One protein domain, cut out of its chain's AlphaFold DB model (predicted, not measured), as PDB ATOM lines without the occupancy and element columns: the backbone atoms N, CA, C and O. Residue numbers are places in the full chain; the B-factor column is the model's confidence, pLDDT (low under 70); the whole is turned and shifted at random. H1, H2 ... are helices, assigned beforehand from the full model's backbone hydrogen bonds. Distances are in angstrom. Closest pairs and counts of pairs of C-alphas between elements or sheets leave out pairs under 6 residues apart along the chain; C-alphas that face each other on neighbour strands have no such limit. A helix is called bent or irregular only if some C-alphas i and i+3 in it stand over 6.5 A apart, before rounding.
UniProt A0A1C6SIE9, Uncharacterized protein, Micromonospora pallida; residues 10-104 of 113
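This is residues 10 to 104 of the 113 residues of an uncharacterized protein of Micromonospora pallida (UniProt A0A1C6SIE9). What does the eye meet first? Three helices make a loose up-and-down bundle, with H2 packed on by both H1 and H3; H1 is shifted along the bundle, and its residues 10 to 19 stick out beyond one end as an arm. Beyond the opposite end of the bundle, the long link between H1 and H2, residues 39 to 50, loops out, and residues 47 to 52 stand free there. What are the counts and the size? The printed part has 95 residues with three named helices, in the order H1, H2, H3, and no named strand, and its class is all helix. The whole is loose, with a radius of gyration of the C-alphas of 16.7 A, and spans 62 by 20 by 17 A, a rod to whose length the arm adds.

How does the longest helix stand to the next one? H1, residues 10 to 38, touches H2, residues 51 to 78, with 16 pairs of C-alphas within 8 A. Their closest C-alphas, those of Ala 38 and Gln 61, are 5.1 A apart, and the two run opposite ways at a shallow tilt of 15 degrees, a helical hairpin. Where does the third helix sit? H3, residues 84 to 103, touches H2, and their closest C-alphas, those of Val 66 and Gly 93, are 5.6 A apart. H2 and H3 run opposite ways at a shallow tilt of 28 degrees, also a helical hairpin, and the three helices make an up-and-down bundle, each running against the one before it in the chain. Do the first and the third helix meet? H1 and H3 are close but not clearly touching, with 2 pairs of C-alphas within 8 A, the closest being those of Arg 35 and Val 92 at 7.5 A; they run the same way at a shallow tilt of 31 degrees. What do the backbone N and O atoms show? In H3 every O i to N i+4 pair is within hydrogen-bond range, while in H1 21 of 25 such pairs are and in H2 21 of 24.

Where is the longest helix, and does it run evenly? H1, residues 10 to 38, goes from C-alpha 10 at (164.110, 200.936, 208.161) to C-alpha 38 at (204.072, 199.546, 200.996), 40.6 A. It has a kink of 31 degrees near residue 17 and is irregular, but only just: C-alphas 15 and 18 are 6.8 A apart. Where does the chain turn back? H2, residues 51 to 78, begins at C-alpha 51 at (220.112, 205.034, 194.265) and is 39.0 A long. It is neither bent nor irregular, but only just: C-alphas 65 and 68 are 6.2 A apart. Where does the last helix end? H3, residues 84 to 103, is 28.8 A long and ends at C-alpha 103 at (215.595, 209.336, 202.689).

How large is it, with and without the free stretches? The two C-alphas farthest apart, those of Asp 11 and Asp 49, are 62.1 A apart. Without residues 10 to 19 and 47 to 52, which stand free, the body of 79 residues spans 41 by 20 by 16 A. What joins the helices? The printed part has no cut; the link from H1 to H2, residues 39 to 50, is long, and the link from H2 to H3, with 5 residues, is tight. Where is the model's confidence low? The mean pLDDT of the printed part is 71.3, and 37 residues are under 70, namely 10 to 17, 20 to 21 and 78 to 104. The mean pLDDT of H3 is 57.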
ATOM      1  N   GLY A  10     163.464 202.126 207.606       44.62
ATOM      2  CA  GLY A  10     164.110 200.936 208.161       44.62
ATOM      3  C   GLY A  10     164.262 199.774 207.173       44.62
ATOM      4  O   GLY A  10     165.276 199.086 207.226       44.62
ATOM      5  N   ASP A  11     163.331 199.593 206.233       47.56
ATOM      6  CA  ASP A  11     163.389 198.524 205.226       47.56
ATOM      7  C   ASP A  11     164.474 198.807 204.178       47.56
ATOM      8  O   ASP A  11     165.226 197.913 203.794       47.56
ATOM      9  N   ILE A  12     164.619 200.076 203.778       54.97
ATOM     10  CA  ILE A  12     165.693 200.540 202.885       54.97
ATOM     11  C   ILE A  12     167.054 200.418 203.582       54.97
ATOM     12  O   ILE A  12     168.037 200.003 202.970       54.97
ATOM     13  N   LEU A  13     167.132 200.737 204.876       50.31
ATOM     14  CA  LEU A  13     168.357 200.550 205.657       50.31
ATOM     15  C   LEU A  13     168.732 199.067 205.752       50.31
ATOM     16  O   LEU A  13     169.870 198.719 205.447       50.31
ATOM     17  N   LEU A  14     167.779 198.189 206.080       51.59
ATOM     18  CA  LEU A  14     167.980 196.736 206.174       51.59
ATOM     19  C   LEU A  14     168.455 196.110 204.856       51.59
ATOM     20  O   LEU A  14     169.317 195.233 204.885       51.59
ATOM     21  N   GLN A  15     167.955 196.577 203.710       60.16
ATOM     22  CA  GLN A  15     168.412 196.116 202.390       60.16
ATOM     23  C   GLN A  15     169.862 196.508 202.082       60.16
ATOM     24  O   GLN A  15     170.553 195.788 201.363       60.16
ATOM     25  N   ASN A  16     170.340 197.623 202.639       59.78
ATOM     26  CA  ASN A  16     171.687 198.134 202.392       59.78
ATOM     27  C   ASN A  16     172.735 197.604 203.386       59.78
ATOM     28  O   ASN A  16     173.928 197.646 203.083       59.78
ATOM     29  N   VAL A  17     172.322 197.055 204.537       65.62
ATOM     30  CA  VAL A  17     173.243 196.466 205.530       65.62
ATOM     31  C   VAL A  17     174.180 195.411 204.912       65.62
ATOM     32  O   VAL A  17     175.388 195.511 205.141       65.62
ATOM     33  N   PRO A  18     173.715 194.442 204.095       72.94
ATOM     34  CA  PRO A  18     174.604 193.465 203.465       72.94
ATOM     35  C   PRO A  18     175.643 194.098 202.533       72.94
ATOM     36  O   PRO A  18     176.802 193.696 202.559       72.94
ATOM     37  N   ALA A  19     175.263 195.117 201.755       70.88
ATOM     38  CA  ALA A  19     176.182 195.824 200.863       70.88
ATOM     39  C   ALA A  19     177.255 196.603 201.642       70.88
ATOM     40  O   ALA A  19     178.424 196.595 201.261       70.88
ATOM     41  N   VAL A  20     176.887 197.219 202.771       66.88
ATOM     42  CA  VAL A  20     177.840 197.888 203.673       66.88
ATOM     43  C   VAL A  20     178.801 196.879 204.310       66.88
ATOM     44  O   VAL A  20     179.999 197.146 204.404       66.88
ATOM     45  N   LEU A  21     178.313 195.699 204.705       69.38
ATOM     46  CA  LEU A  21     179.158 194.621 205.229       69.38
ATOM     47  C   LEU A  21     180.087 194.042 204.154       69.38
ATOM     48  O   LEU A  21     181.262 193.830 204.422       69.38
ATOM     49  N   GLN A  22     179.611 193.867 202.924       76.00
ATOM     50  CA  GLN A  22     180.456 193.438 201.810       76.00
ATOM     51  C   GLN A  22     181.524 194.491 201.481       76.00
ATOM     52  O   GLN A  22     182.689 194.158 201.271       76.00
ATOM     53  N   PHE A  23     181.153 195.773 201.484       73.19
ATOM     54  CA  PHE A  23     182.096 196.871 201.302       73.19
ATOM     55  C   PHE A  23     183.149 196.903 202.414       73.19
ATOM     56  O   PHE A  23     184.335 197.074 202.126       73.19
ATOM     57  N   LYS A  24     182.747 196.654 203.670       71.00
ATOM     58  CA  LYS A  24     183.678 196.452 204.786       71.00
ATOM     59  C   LYS A  24     184.679 195.353 204.464       71.00
ATOM     60  O   LYS A  24     185.878 195.580 204.577       71.00
ATOM     61  N   ASP A  25     184.202 194.179 204.073       76.56
ATOM     62  CA  ASP A  25     185.060 193.020 203.851       76.56
ATOM     63  C   ASP A  25     186.016 193.256 202.672       76.56
ATOM     64  O   ASP A  25     187.191 192.898 202.752       76.56
ATOM     65  N   HIS A  26     185.572 193.966 201.631       79.06
ATOM     66  CA  HIS A  26     186.432 194.406 200.532       79.06
ATOM     67  C   HIS A  26     187.509 195.397 200.990       79.06
ATOM     68  O   HIS A  26     188.682 195.225 200.653       79.06
ATOM     69  N   LEU A  27     187.148 196.415 201.779       72.25
ATOM     70  CA  LEU A  27     188.119 197.354 202.347       72.25
ATOM     71  C   LEU A  27     189.137 196.609 203.219       72.25
ATOM     72  O   LEU A  27     190.345 196.775 203.055       72.25
ATOM     73  N   ILE A  28     188.652 195.742 204.108       71.94
ATOM     74  CA  ILE A  28     189.464 194.935 205.020       71.94
ATOM     75  C   ILE A  28     190.427 194.039 204.243       71.94
ATOM     76  O   ILE A  28     191.611 194.037 204.578       71.94
ATOM     77  N   GLY A  29     189.932 193.324 203.232       79.50
ATOM     78  CA  GLY A  29     190.708 192.394 202.415       79.50
ATOM     79  C   GLY A  29     191.692 193.075 201.466       79.50
ATOM     80  O   GLY A  29     192.646 192.436 201.038       79.50
ATOM     81  N   THR A  30     191.510 194.366 201.170       79.81
ATOM     82  CA  THR A  30     192.420 195.123 200.295       79.81
ATOM     83  C   THR A  30     193.522 195.839 201.073       79.81
ATOM     84  O   THR A  30     194.655 195.918 200.601       79.81
ATOM     85  N   VAL A  31     193.236 196.327 202.283       79.94
ATOM     86  CA  VAL A  31     194.219 197.068 203.094       79.94
ATOM     87  C   VAL A  31     195.449 196.218 203.427       79.94
ATOM     88  O   VAL A  31     196.569 196.721 203.362       79.94
ATOM     89  N   ASP A  32     195.272 194.938 203.757       80.00
ATOM     90  CA  ASP A  32     196.389 194.081 204.168       80.00
ATOM     91  C   ASP A  32     197.384 193.785 203.024       80.00
ATOM     92  O   ASP A  32     198.585 193.987 203.233       80.00
ATOM     93  N   PRO A  33     196.949 193.403 201.807       83.81
ATOM     94  CA  PRO A  33     197.833 193.310 200.641       83.81
ATOM     95  C   PRO A  33     198.532 194.629 200.296       83.81
ATOM     96  O   PRO A  33     199.736 194.650 200.045       83.81
ATOM     97  N   VAL A  34     197.800 195.747 200.326       82.88
ATOM     98  CA  VAL A  34     198.348 197.077 200.013       82.88
ATOM     99  C   VAL A  34     199.428 197.470 201.028       82.88
ATOM    100  O   VAL A  34     200.489 197.959 200.642       82.88
ATOM    101  N   ARG A  35     199.216 197.174 202.317       80.69
ATOM    102  CA  ARG A  35     200.233 197.355 203.360       80.69
ATOM    103  C   ARG A  35     201.494 196.541 203.074       80.69
ATOM    104  O   ARG A  35     202.589 197.077 203.192       80.69
ATOM    105  N   GLN A  36     201.361 195.274 202.686       84.19
ATOM    106  CA  GLN A  36     202.520 194.424 202.381       84.19
ATOM    107  C   GLN A  36     203.353 194.960 201.208       84.19
ATOM    108  O   GLN A  36     204.576 194.838 201.222       84.19
ATOM    109  N   ILE A  37     202.710 195.585 200.215       85.19
ATOM    110  CA  ILE A  37     203.404 196.250 199.102       85.19
ATOM    111  C   ILE A  37     204.141 197.502 199.599       85.19
ATOM    112  O   ILE A  37     205.311 197.686 199.268       85.19
ATOM    113  N   ALA A  38     203.485 198.328 200.425       82.50
ATOM    114  CA  ALA A  38     204.072 199.546 200.996       82.50
ATOM    115  C   ALA A  38     205.262 199.275 201.937       82.50
ATOM    116  O   ALA A  38     206.127 200.132 202.104       82.50
ATOM    117  N   GLU A  39     205.349 198.078 202.525       83.19
ATOM    118  CA  GLU A  39     206.517 197.649 203.310       83.19
ATOM    119  C   GLU A  39     207.788 197.502 202.457       83.19
ATOM    120  O   GLU A  39     208.878 197.409 203.018       83.19
ATOM    121  N   CYS A  40     207.672 197.468 201.121       84.56
ATOM    122  CA  CYS A  40     208.795 197.397 200.181       84.56
ATOM    123  C   CYS A  40     209.851 196.351 200.572       84.56
ATOM    124  O   CYS A  40     211.049 196.606 200.478       84.56
ATOM    125  N   ARG A  41     209.426 195.151 201.000       84.50
ATOM    126  CA  ARG A  41     210.342 194.084 201.461       84.50
ATOM    127  C   ARG A  41     211.385 193.682 200.418       84.50
ATOM    128  O   ARG A  41     212.462 193.227 200.776       84.50
ATOM    129  N   TRP A  42     211.073 193.872 199.139       84.19
ATOM    130  CA  TRP A  42     211.991 193.672 198.018       84.19
ATOM    131  C   TRP A  42     213.192 194.633 198.040       84.19
ATOM    132  O   TRP A  42     214.232 194.308 197.484       84.19
ATOM    133  N   ALA A  43     213.063 195.784 198.702       82.00
ATOM    134  CA  ALA A  43     214.115 196.780 198.885       82.00
ATOM    135  C   ALA A  43     214.788 196.690 200.270       82.00
ATOM    136  O   ALA A  43     215.518 197.599 200.677       82.00
ATOM    137  N   ALA A  44     214.505 195.638 201.045       83.56
ATOM    138  CA  ALA A  44     215.126 195.443 202.346       83.56
ATOM    139  C   ALA A  44     216.597 195.034 202.169       83.56
ATOM    140  O   ALA A  44     216.891 194.025 201.535       83.56
ATOM    141  N   GLY A  45     217.517 195.811 202.747       82.50
ATOM    142  CA  GLY A  45     218.957 195.545 202.656       82.50
ATOM    143  C   GLY A  45     219.614 195.994 201.349       82.50
ATOM    144  O   GLY A  45     220.773 195.657 201.124       82.50
ATOM    145  N   VAL A  46     218.899 196.755 200.510       85.50
ATOM    146  CA  VAL A  46     219.493 197.437 199.352       85.50
ATOM    147  C   VAL A  46     220.627 198.352 199.841       85.50
ATOM    148  O   VAL A  46     220.402 199.128 200.776       85.50
ATOM    149  N   PRO A  47     221.837 198.247 199.259       83.56
ATOM    150  CA  PRO A  47     222.961 199.121 199.579       83.56
ATOM    151  C   PRO A  47     222.620 200.606 199.405       83.56
ATOM    152  O   PRO A  47     221.842 200.974 198.529       83.56
ATOM    153  N   ALA A  48     223.205 201.470 200.238       80.00
ATOM    154  CA  ALA A  48     222.915 202.908 200.217       80.00
ATOM    155  C   ALA A  48     223.332 203.604 198.904       80.00
ATOM    156  O   ALA A  48     222.840 204.686 198.604       80.00
ATOM    157  N   ASP A  49     224.236 202.989 198.143       85.38
ATOM    158  CA  ASP A  49     224.744 203.442 196.849       85.38
ATOM    159  C   ASP A  49     223.911 202.951 195.650       85.38
ATOM    160  O   ASP A  49     224.134 203.400 194.527       85.38
ATOM    161  N   ASP A  50     222.917 202.080 195.861       85.69
ATOM    162  CA  ASP A  50     221.940 201.718 194.829       85.69
ATOM    163  C   ASP A  50     220.761 202.708 194.827       85.69
ATOM    164  O   ASP A  50     219.645 202.437 195.288       85.69
ATOM    165  N   GLU A  51     221.040 203.901 194.299       84.56
ATOM    166  CA  GLU A  51     220.112 205.034 194.265       84.56
ATOM    167  C   GLU A  51     218.795 204.715 193.539       84.56
ATOM    168  O   GLU A  51     217.730 205.160 193.971       84.56
ATOM    169  N   LEU A  52     218.829 203.915 192.466       86.69
ATOM    170  CA  LEU A  52     217.635 203.587 191.677       86.69
ATOM    171  C   LEU A  52     216.661 202.706 192.460       86.69
ATOM    172  O   LEU A  52     215.453 202.966 192.467       86.69
ATOM    173  N   SER A  53     217.170 201.682 193.145       84.81
ATOM    174  CA  SER A  53     216.352 200.806 193.985       84.81
ATOM    175  C   SER A  53     215.748 201.566 195.171       84.81
ATOM    176  O   SER A  53     214.575 201.364 195.509       84.81
ATOM    177  N   LEU A  54     216.506 202.492 195.770       86.31
ATOM    178  CA  LEU A  54     216.023 203.360 196.848       86.31
ATOM    179  C   LEU A  54     214.972 204.366 196.361       86.31
ATOM    180  O   LEU A  54     213.946 204.554 197.019       86.31
ATOM    181  N   GLN A  55     215.163 204.955 195.180       86.69
ATOM    182  CA  GLN A  55     214.189 205.862 194.574       86.69
ATOM    183  C   GLN A  55     212.886 205.135 194.224       86.69
ATOM    184  O   GLN A  55     211.794 205.638 194.503       86.69
ATOM    185  N   ALA A  56     212.978 203.925 193.667       84.69
ATOM    186  CA  ALA A  56     211.815 203.087 193.399       84.69
ATOM    187  C   ALA A  56     211.069 202.732 194.696       84.69
ATOM    188  O   ALA A  56     209.837 202.779 194.738       84.69
ATOM    189  N   ARG A  57     211.801 202.435 195.778       85.44
ATOM    190  CA  ARG A  57     211.219 202.181 197.101       85.44
ATOM    191  C   ARG A  57     210.452 203.403 197.596       85.44
ATOM    192  O   ARG A  57     209.285 203.267 197.956       85.44
ATOM    193  N   ALA A  58     211.069 204.582 197.565       84.00
ATOM    194  CA  ALA A  58     210.435 205.825 197.992       84.00
ATOM    195  C   ALA A  58     209.171 206.134 197.169       84.00
ATOM    196  O   ALA A  58     208.132 206.479 197.730       84.00
ATOM    197  N   ALA A  59     209.215 205.936 195.847       84.62
ATOM    198  CA  ALA A  59     208.059 206.135 194.975       84.62
ATOM    199  C   ALA A  59     206.894 205.189 195.320       84.62
ATOM    200  O   ALA A  59     205.743 205.626 195.402       84.62
ATOM    201  N   VAL A  60     207.176 203.904 195.571       85.06
ATOM    202  CA  VAL A  60     206.153 202.933 195.992       85.06
ATOM    203  C   VAL A  60     205.573 203.309 197.354       85.06
ATOM    204  O   VAL A  60     204.352 203.297 197.516       85.06
ATOM    205  N   GLN A  61     206.415 203.689 198.312       84.81
ATOM    206  CA  GLN A  61     205.971 204.131 199.633       84.81
ATOM    207  C   GLN A  61     205.077 205.376 199.546       84.81
ATOM    208  O   GLN A  61     204.006 205.400 200.150       84.81
ATOM    209  N   GLN A  62     205.433 206.360 198.717       82.81
ATOM    210  CA  GLN A  62     204.615 207.552 198.499       82.81
ATOM    211  C   GLN A  62     203.251 207.210 197.882       82.81
ATOM    212  O   GLN A  62     202.206 207.614 198.390       82.81
ATOM    213  N   VAL A  63     203.226 206.454 196.784       82.62
ATOM    214  CA  VAL A  63     201.970 206.166 196.075       82.62
ATOM    215  C   VAL A  63     201.074 205.243 196.899       82.62
ATOM    216  O   VAL A  63     199.886 205.508 197.074       82.62
ATOM    217  N   ILE A  64     201.625 204.158 197.430       83.31
ATOM    218  CA  ILE A  64     200.830 203.124 198.090       83.31
ATOM    219  C   ILE A  64     200.573 203.482 199.558       83.31
ATOM    220  O   ILE A  64     199.434 203.414 200.021       83.31
ATOM    221  N   GLY A  65     201.615 203.897 200.278       75.75
ATOM    222  CA  GLY A  65     201.551 204.235 201.698       75.75
ATOM    223  C   GLY A  65     200.802 205.536 201.969       75.75
ATOM    224  O   GLY A  65     199.883 205.556 202.786       75.75
ATOM    225  N   VAL A  66     201.152 206.612 201.261       75.44
ATOM    226  CA  VAL A  66     200.607 207.951 201.549       75.44
ATOM    227  C   VAL A  66     199.309 208.217 200.793       75.44
ATOM    228  O   VAL A  66     198.363 208.740 201.373       75.44
ATOM    229  N   ILE A  67     199.217 207.853 199.509       74.81
ATOM    230  CA  ILE A  67     198.030 208.186 198.701       74.81
ATOM    231  C   ILE A  67     196.947 207.114 198.847       74.81
ATOM    232  O   ILE A  67     195.827 207.414 199.271       74.81
ATOM    233  N   VAL A  68     197.261 205.861 198.504       80.25
ATOM    234  CA  VAL A  68     196.257 204.786 198.451       80.25
ATOM    235  C   VAL A  68     195.735 204.455 199.846       80.25
ATOM    236  O   VAL A  68     194.528 204.540 200.070       80.25
ATOM    237  N   LEU A  69     196.598 204.126 200.812       78.50
ATOM    238  CA  LEU A  69     196.121 203.758 202.150       78.50
ATOM    239  C   LEU A  69     195.362 204.905 202.836       78.50
ATOM    240  O   LEU A  69     194.305 204.653 203.418       78.50
ATOM    241  N   ALA A  70     195.796 206.164 202.702       74.62
ATOM    242  CA  ALA A  70     195.055 207.301 203.258       74.62
ATOM    243  C   ALA A  70     193.658 207.468 202.633       74.62
ATOM    244  O   ALA A  70     192.700 207.797 203.337       74.62
ATOM    245  N   ALA A  71     193.504 207.208 201.329       79.94
ATOM    246  CA  ALA A  71     192.191 207.188 200.686       79.94
ATOM    247  C   ALA A  71     191.297 206.075 201.261       79.94
ATOM    248  O   ALA A  71     190.126 206.322 201.556       79.94
ATOM    249  N   TYR A  72     191.855 204.887 201.515       76.06
ATOM    250  CA  TYR A  72     191.138 203.793 202.179       76.06
ATOM    251  C   TYR A  72     190.728 204.144 203.615       76.06
ATOM    252  O   TYR A  72     189.612 203.818 204.015       76.06
ATOM    253  N   ALA A  73     191.561 204.856 204.380       72.50
ATOM    254  CA  ALA A  73     191.176 205.364 205.699       72.50
ATOM    255  C   ALA A  73     189.998 206.344 205.624       72.50
ATOM    256  O   ALA A  73     189.050 206.221 206.399       72.50
ATOM    257  N   LYS A  74     190.013 207.285 204.672       75.38
ATOM    258  CA  LYS A  74     188.899 208.228 204.468       75.38
ATOM    259  C   LYS A  74     187.604 207.504 204.098       75.38
ATOM    260  O   LYS A  74     186.557 207.810 204.663       75.38
ATOM    261  N   LEU A  75     187.683 206.521 203.200       73.50
ATOM    262  CA  LEU A  75     186.544 205.671 202.839       73.50
ATOM    263  C   LEU A  75     186.031 204.875 204.041       73.50
ATOM    264  O   LEU A  75     184.823 204.781 204.247       73.50
ATOM    265  N   ALA A  76     186.938 204.345 204.863       70.88
ATOM    266  CA  ALA A  76     186.562 203.591 206.045       70.88
ATOM    267  C   ALA A  76     185.861 204.469 207.097       70.88
ATOM    268  O   ALA A  76     184.847 204.063 207.664       70.88
ATOM    269  N   ALA A  77     186.354 205.690 207.313       70.19
ATOM    270  CA  ALA A  77     185.722 206.666 208.195       70.19
ATOM    271  C   ALA A  77     184.332 207.085 207.683       70.19
ATOM    272  O   ALA A  77     183.381 207.123 208.461       70.19
ATOM    273  N   ALA A  78     184.190 207.332 206.374       68.31
ATOM    274  CA  ALA A  78     182.906 207.666 205.752       68.31
ATOM    275  C   ALA A  78     181.876 206.526 205.857       68.31
ATOM    276  O   ALA A  78     180.683 206.783 205.987       68.31
ATOM    277  N   ALA A  79     182.335 205.273 205.848       66.19
ATOM    278  CA  ALA A  79     181.502 204.091 206.054       66.19
ATOM    279  C   ALA A  79     181.245 203.750 207.538       66.19
ATOM    280  O   ALA A  79     180.590 202.751 207.830       66.19
ATOM    281  N   GLY A  80     181.732 204.569 208.478       64.19
ATOM    282  CA  GLY A  80     181.459 204.422 209.910       64.19
ATOM    283  C   GLY A  80     182.335 203.404 210.646       64.19
ATOM    284  O   GLY A  80     181.981 202.995 211.750       64.19
ATOM    285  N   PHE A  81     183.478 202.985 210.087       62.66
ATOM    286  CA  PHE A  81     184.402 202.087 210.789       62.66
ATOM    287  C   PHE A  81     185.223 202.854 211.832       62.66
ATOM    288  O   PHE A  81     185.921 203.808 211.496       62.66
ATOM    289  N   GLN A  82     185.178 202.423 213.097       54.00
ATOM    290  CA  GLN A  82     185.931 203.036 214.197       54.00
ATOM    291  C   GLN A  82     186.930 202.050 214.817       54.00
ATOM    292  O   GLN A  82     186.593 200.899 215.087       54.00
ATOM    293  N   GLY A  83     188.158 202.518 215.066       50.09
ATOM    294  CA  GLY A  83     189.114 201.870 215.970       50.09
ATOM    295  C   GLY A  83     190.336 201.256 215.289       50.09
ATOM    296  O   GLY A  83     191.332 201.935 215.062       50.09
ATOM    297  N   GLU A  84     190.300 199.961 214.982       53.19
ATOM    298  CA  GLU A  84     191.534 199.189 214.747       53.19
ATOM    299  C   GLU A  84     192.110 199.303 213.326       53.19
ATOM    300  O   GLU A  84     193.324 199.387 213.139       53.19
ATOM    301  N   LYS A  85     191.257 199.332 212.295       54.66
ATOM    302  CA  LYS A  85     191.716 199.390 210.892       54.66
ATOM    303  C   LYS A  85     192.239 200.782 210.514       54.66
ATOM    304  O   LYS A  85     193.244 200.868 209.814       54.66
ATOM    305  N   LEU A  86     191.622 201.852 211.028       55.59
ATOM    306  CA  LEU A  86     192.131 203.224 210.887       55.59
ATOM    307  C   LEU A  86     193.508 203.365 211.539       55.59
ATOM    308  O   LEU A  86     194.414 203.913 210.922       55.59
ATOM    309  N   HIS A  87     193.690 202.805 212.738       58.38
ATOM    310  CA  HIS A  87     194.969 202.839 213.445       58.38
ATOM    311  C   HIS A  87     196.111 202.196 212.638       58.38
ATOM    312  O   HIS A  87     197.193 202.770 212.534       58.38
ATOM    313  N   ASN A  88     195.864 201.051 211.992       56.34
ATOM    314  CA  ASN A  88     196.861 200.417 211.122       56.34
ATOM    315  C   ASN A  88     197.241 201.279 209.911       56.34
ATOM    316  O   ASN A  88     198.407 201.288 209.524       56.34
ATOM    317  N   VAL A  89     196.286 202.008 209.329       59.31
ATOM    318  CA  VAL A  89     196.551 202.917 208.206       59.31
ATOM    319  C   VAL A  89     197.332 204.148 208.660       59.31
ATOM    320  O   VAL A  89     198.326 204.491 208.024       59.31
ATOM    321  N   PHE A  90     196.937 204.767 209.776       59.94
ATOM    322  CA  PHE A  90     197.654 205.909 210.349       59.94
ATOM    323  C   PHE A  90     199.106 205.561 210.670       59.94
ATOM    324  O   PHE A  90     200.009 206.271 210.244       59.94
ATOM    325  N   ARG A  91     199.344 204.412 211.311       61.75
ATOM    326  CA  ARG A  91     200.695 203.947 211.647       61.75
ATOM    327  C   ARG A  91     201.577 203.735 210.413       61.75
ATOM    328  O   ARG A  91     202.769 204.009 210.453       61.75
ATOM    329  N   VAL A  92     201.015 203.224 209.315       60.00
ATOM    330  CA  VAL A  92     201.767 203.058 208.059       60.00
ATOM    331  C   VAL A  92     202.057 204.414 207.419       60.00
ATOM    332  O   VAL A  92     203.176 204.614 206.955       60.00
ATOM    333  N   GLY A  93     201.096 205.342 207.434       56.50
ATOM    334  CA  GLY A  93     201.295 206.717 206.967       56.50
ATOM    335  C   GLY A  93     202.416 207.429 207.727       56.50
ATOM    336  O   GLY A  93     203.371 207.874 207.099       56.50
ATOM    337  N   GLU A  94     202.369 207.434 209.062       59.22
ATOM    338  CA  GLU A  94     203.396 208.062 209.911       59.22
ATOM    339  C   GLU A  94     204.788 207.456 209.688       59.22
ATOM    340  O   GLU A  94     205.763 208.181 209.494       59.22
ATOM    341  N   ASN A  95     204.891 206.124 209.636       59.28
ATOM    342  CA  ASN A  95     206.163 205.452 209.354       59.28
ATOM    343  C   ASN A  95     206.693 205.780 207.951       59.28
ATOM    344  O   ASN A  95     207.906 205.829 207.739       59.28
ATOM    345  N   THR A  96     205.794 205.984 206.988       58.09
ATOM    346  CA  THR A  96     206.163 206.330 205.615       58.09
ATOM    347  C   THR A  96     206.669 207.765 205.533       58.09
ATOM    348  O   THR A  96     207.728 207.989 204.959       58.09
ATOM    349  N   GLU A  97     205.978 208.722 206.151       55.94
ATOM    350  CA  GLU A  97     206.412 210.123 206.199       55.94
ATOM    351  C   GLU A  97     207.755 210.283 206.924       55.94
ATOM    352  O   GLU A  97     208.630 211.002 206.441       55.94
ATOM    353  N   ALA A  98     207.965 209.562 208.031       60.03
ATOM    354  CA  ALA A  98     209.251 209.538 208.729       60.03
ATOM    355  C   ALA A  98     210.380 208.989 207.837       60.03
ATOM    356  O   ALA A  98     211.432 209.612 207.719       60.03
ATOM    357  N   THR A  99     210.131 207.877 207.139       55.50
ATOM    358  CA  THR A  99     211.117 207.268 206.229       55.50
ATOM    359  C   THR A  99     211.425 208.178 205.034       55.50
ATOM    360  O   THR A  99     212.578 208.290 204.631       55.50
ATOM    361  N   ILE A 100     210.416 208.854 204.473       54.41
ATOM    362  CA  ILE A 100     210.600 209.802 203.366       54.41
ATOM    363  C   ILE A 100     211.444 210.996 203.823       54.41
ATOM    364  O   ILE A 100     212.377 211.367 203.121       54.41
ATOM    365  N   ASN A 101     211.185 211.563 205.001       55.59
ATOM    366  CA  ASN A 101     211.971 212.694 205.506       55.59
ATOM    367  C   ASN A 101     213.438 212.336 205.799       55.59
ATOM    368  O   ASN A 101     214.297 213.206 205.710       55.59
ATOM    369  N   GLU A 102     213.737 211.075 206.124       52.81
ATOM    370  CA  GLU A 102     215.113 210.589 206.309       52.81
ATOM    371  C   GLU A 102     215.815 210.241 204.987       52.81
ATOM    372  O   GLU A 102     217.040 210.326 204.900       52.81
ATOM    373  N   MET A 103     215.058 209.836 203.961       47.28
ATOM    374  CA  MET A 103     215.595 209.336 202.689       47.28
ATOM    375  C   MET A 103     215.533 210.331 201.534       47.28
ATOM    376  O   MET A 103     216.152 210.059 200.512       47.28
ATOM    377  N   VAL A 104     214.806 211.446 201.648       48.84
ATOM    378  CA  VAL A 104     214.865 212.536 200.666       48.84
ATOM    379  C   VAL A 104     216.188 213.267 200.889       48.84
ATOM    380  O   VAL A 104     216.311 214.007 201.867       48.84
TER     381      VAL A 104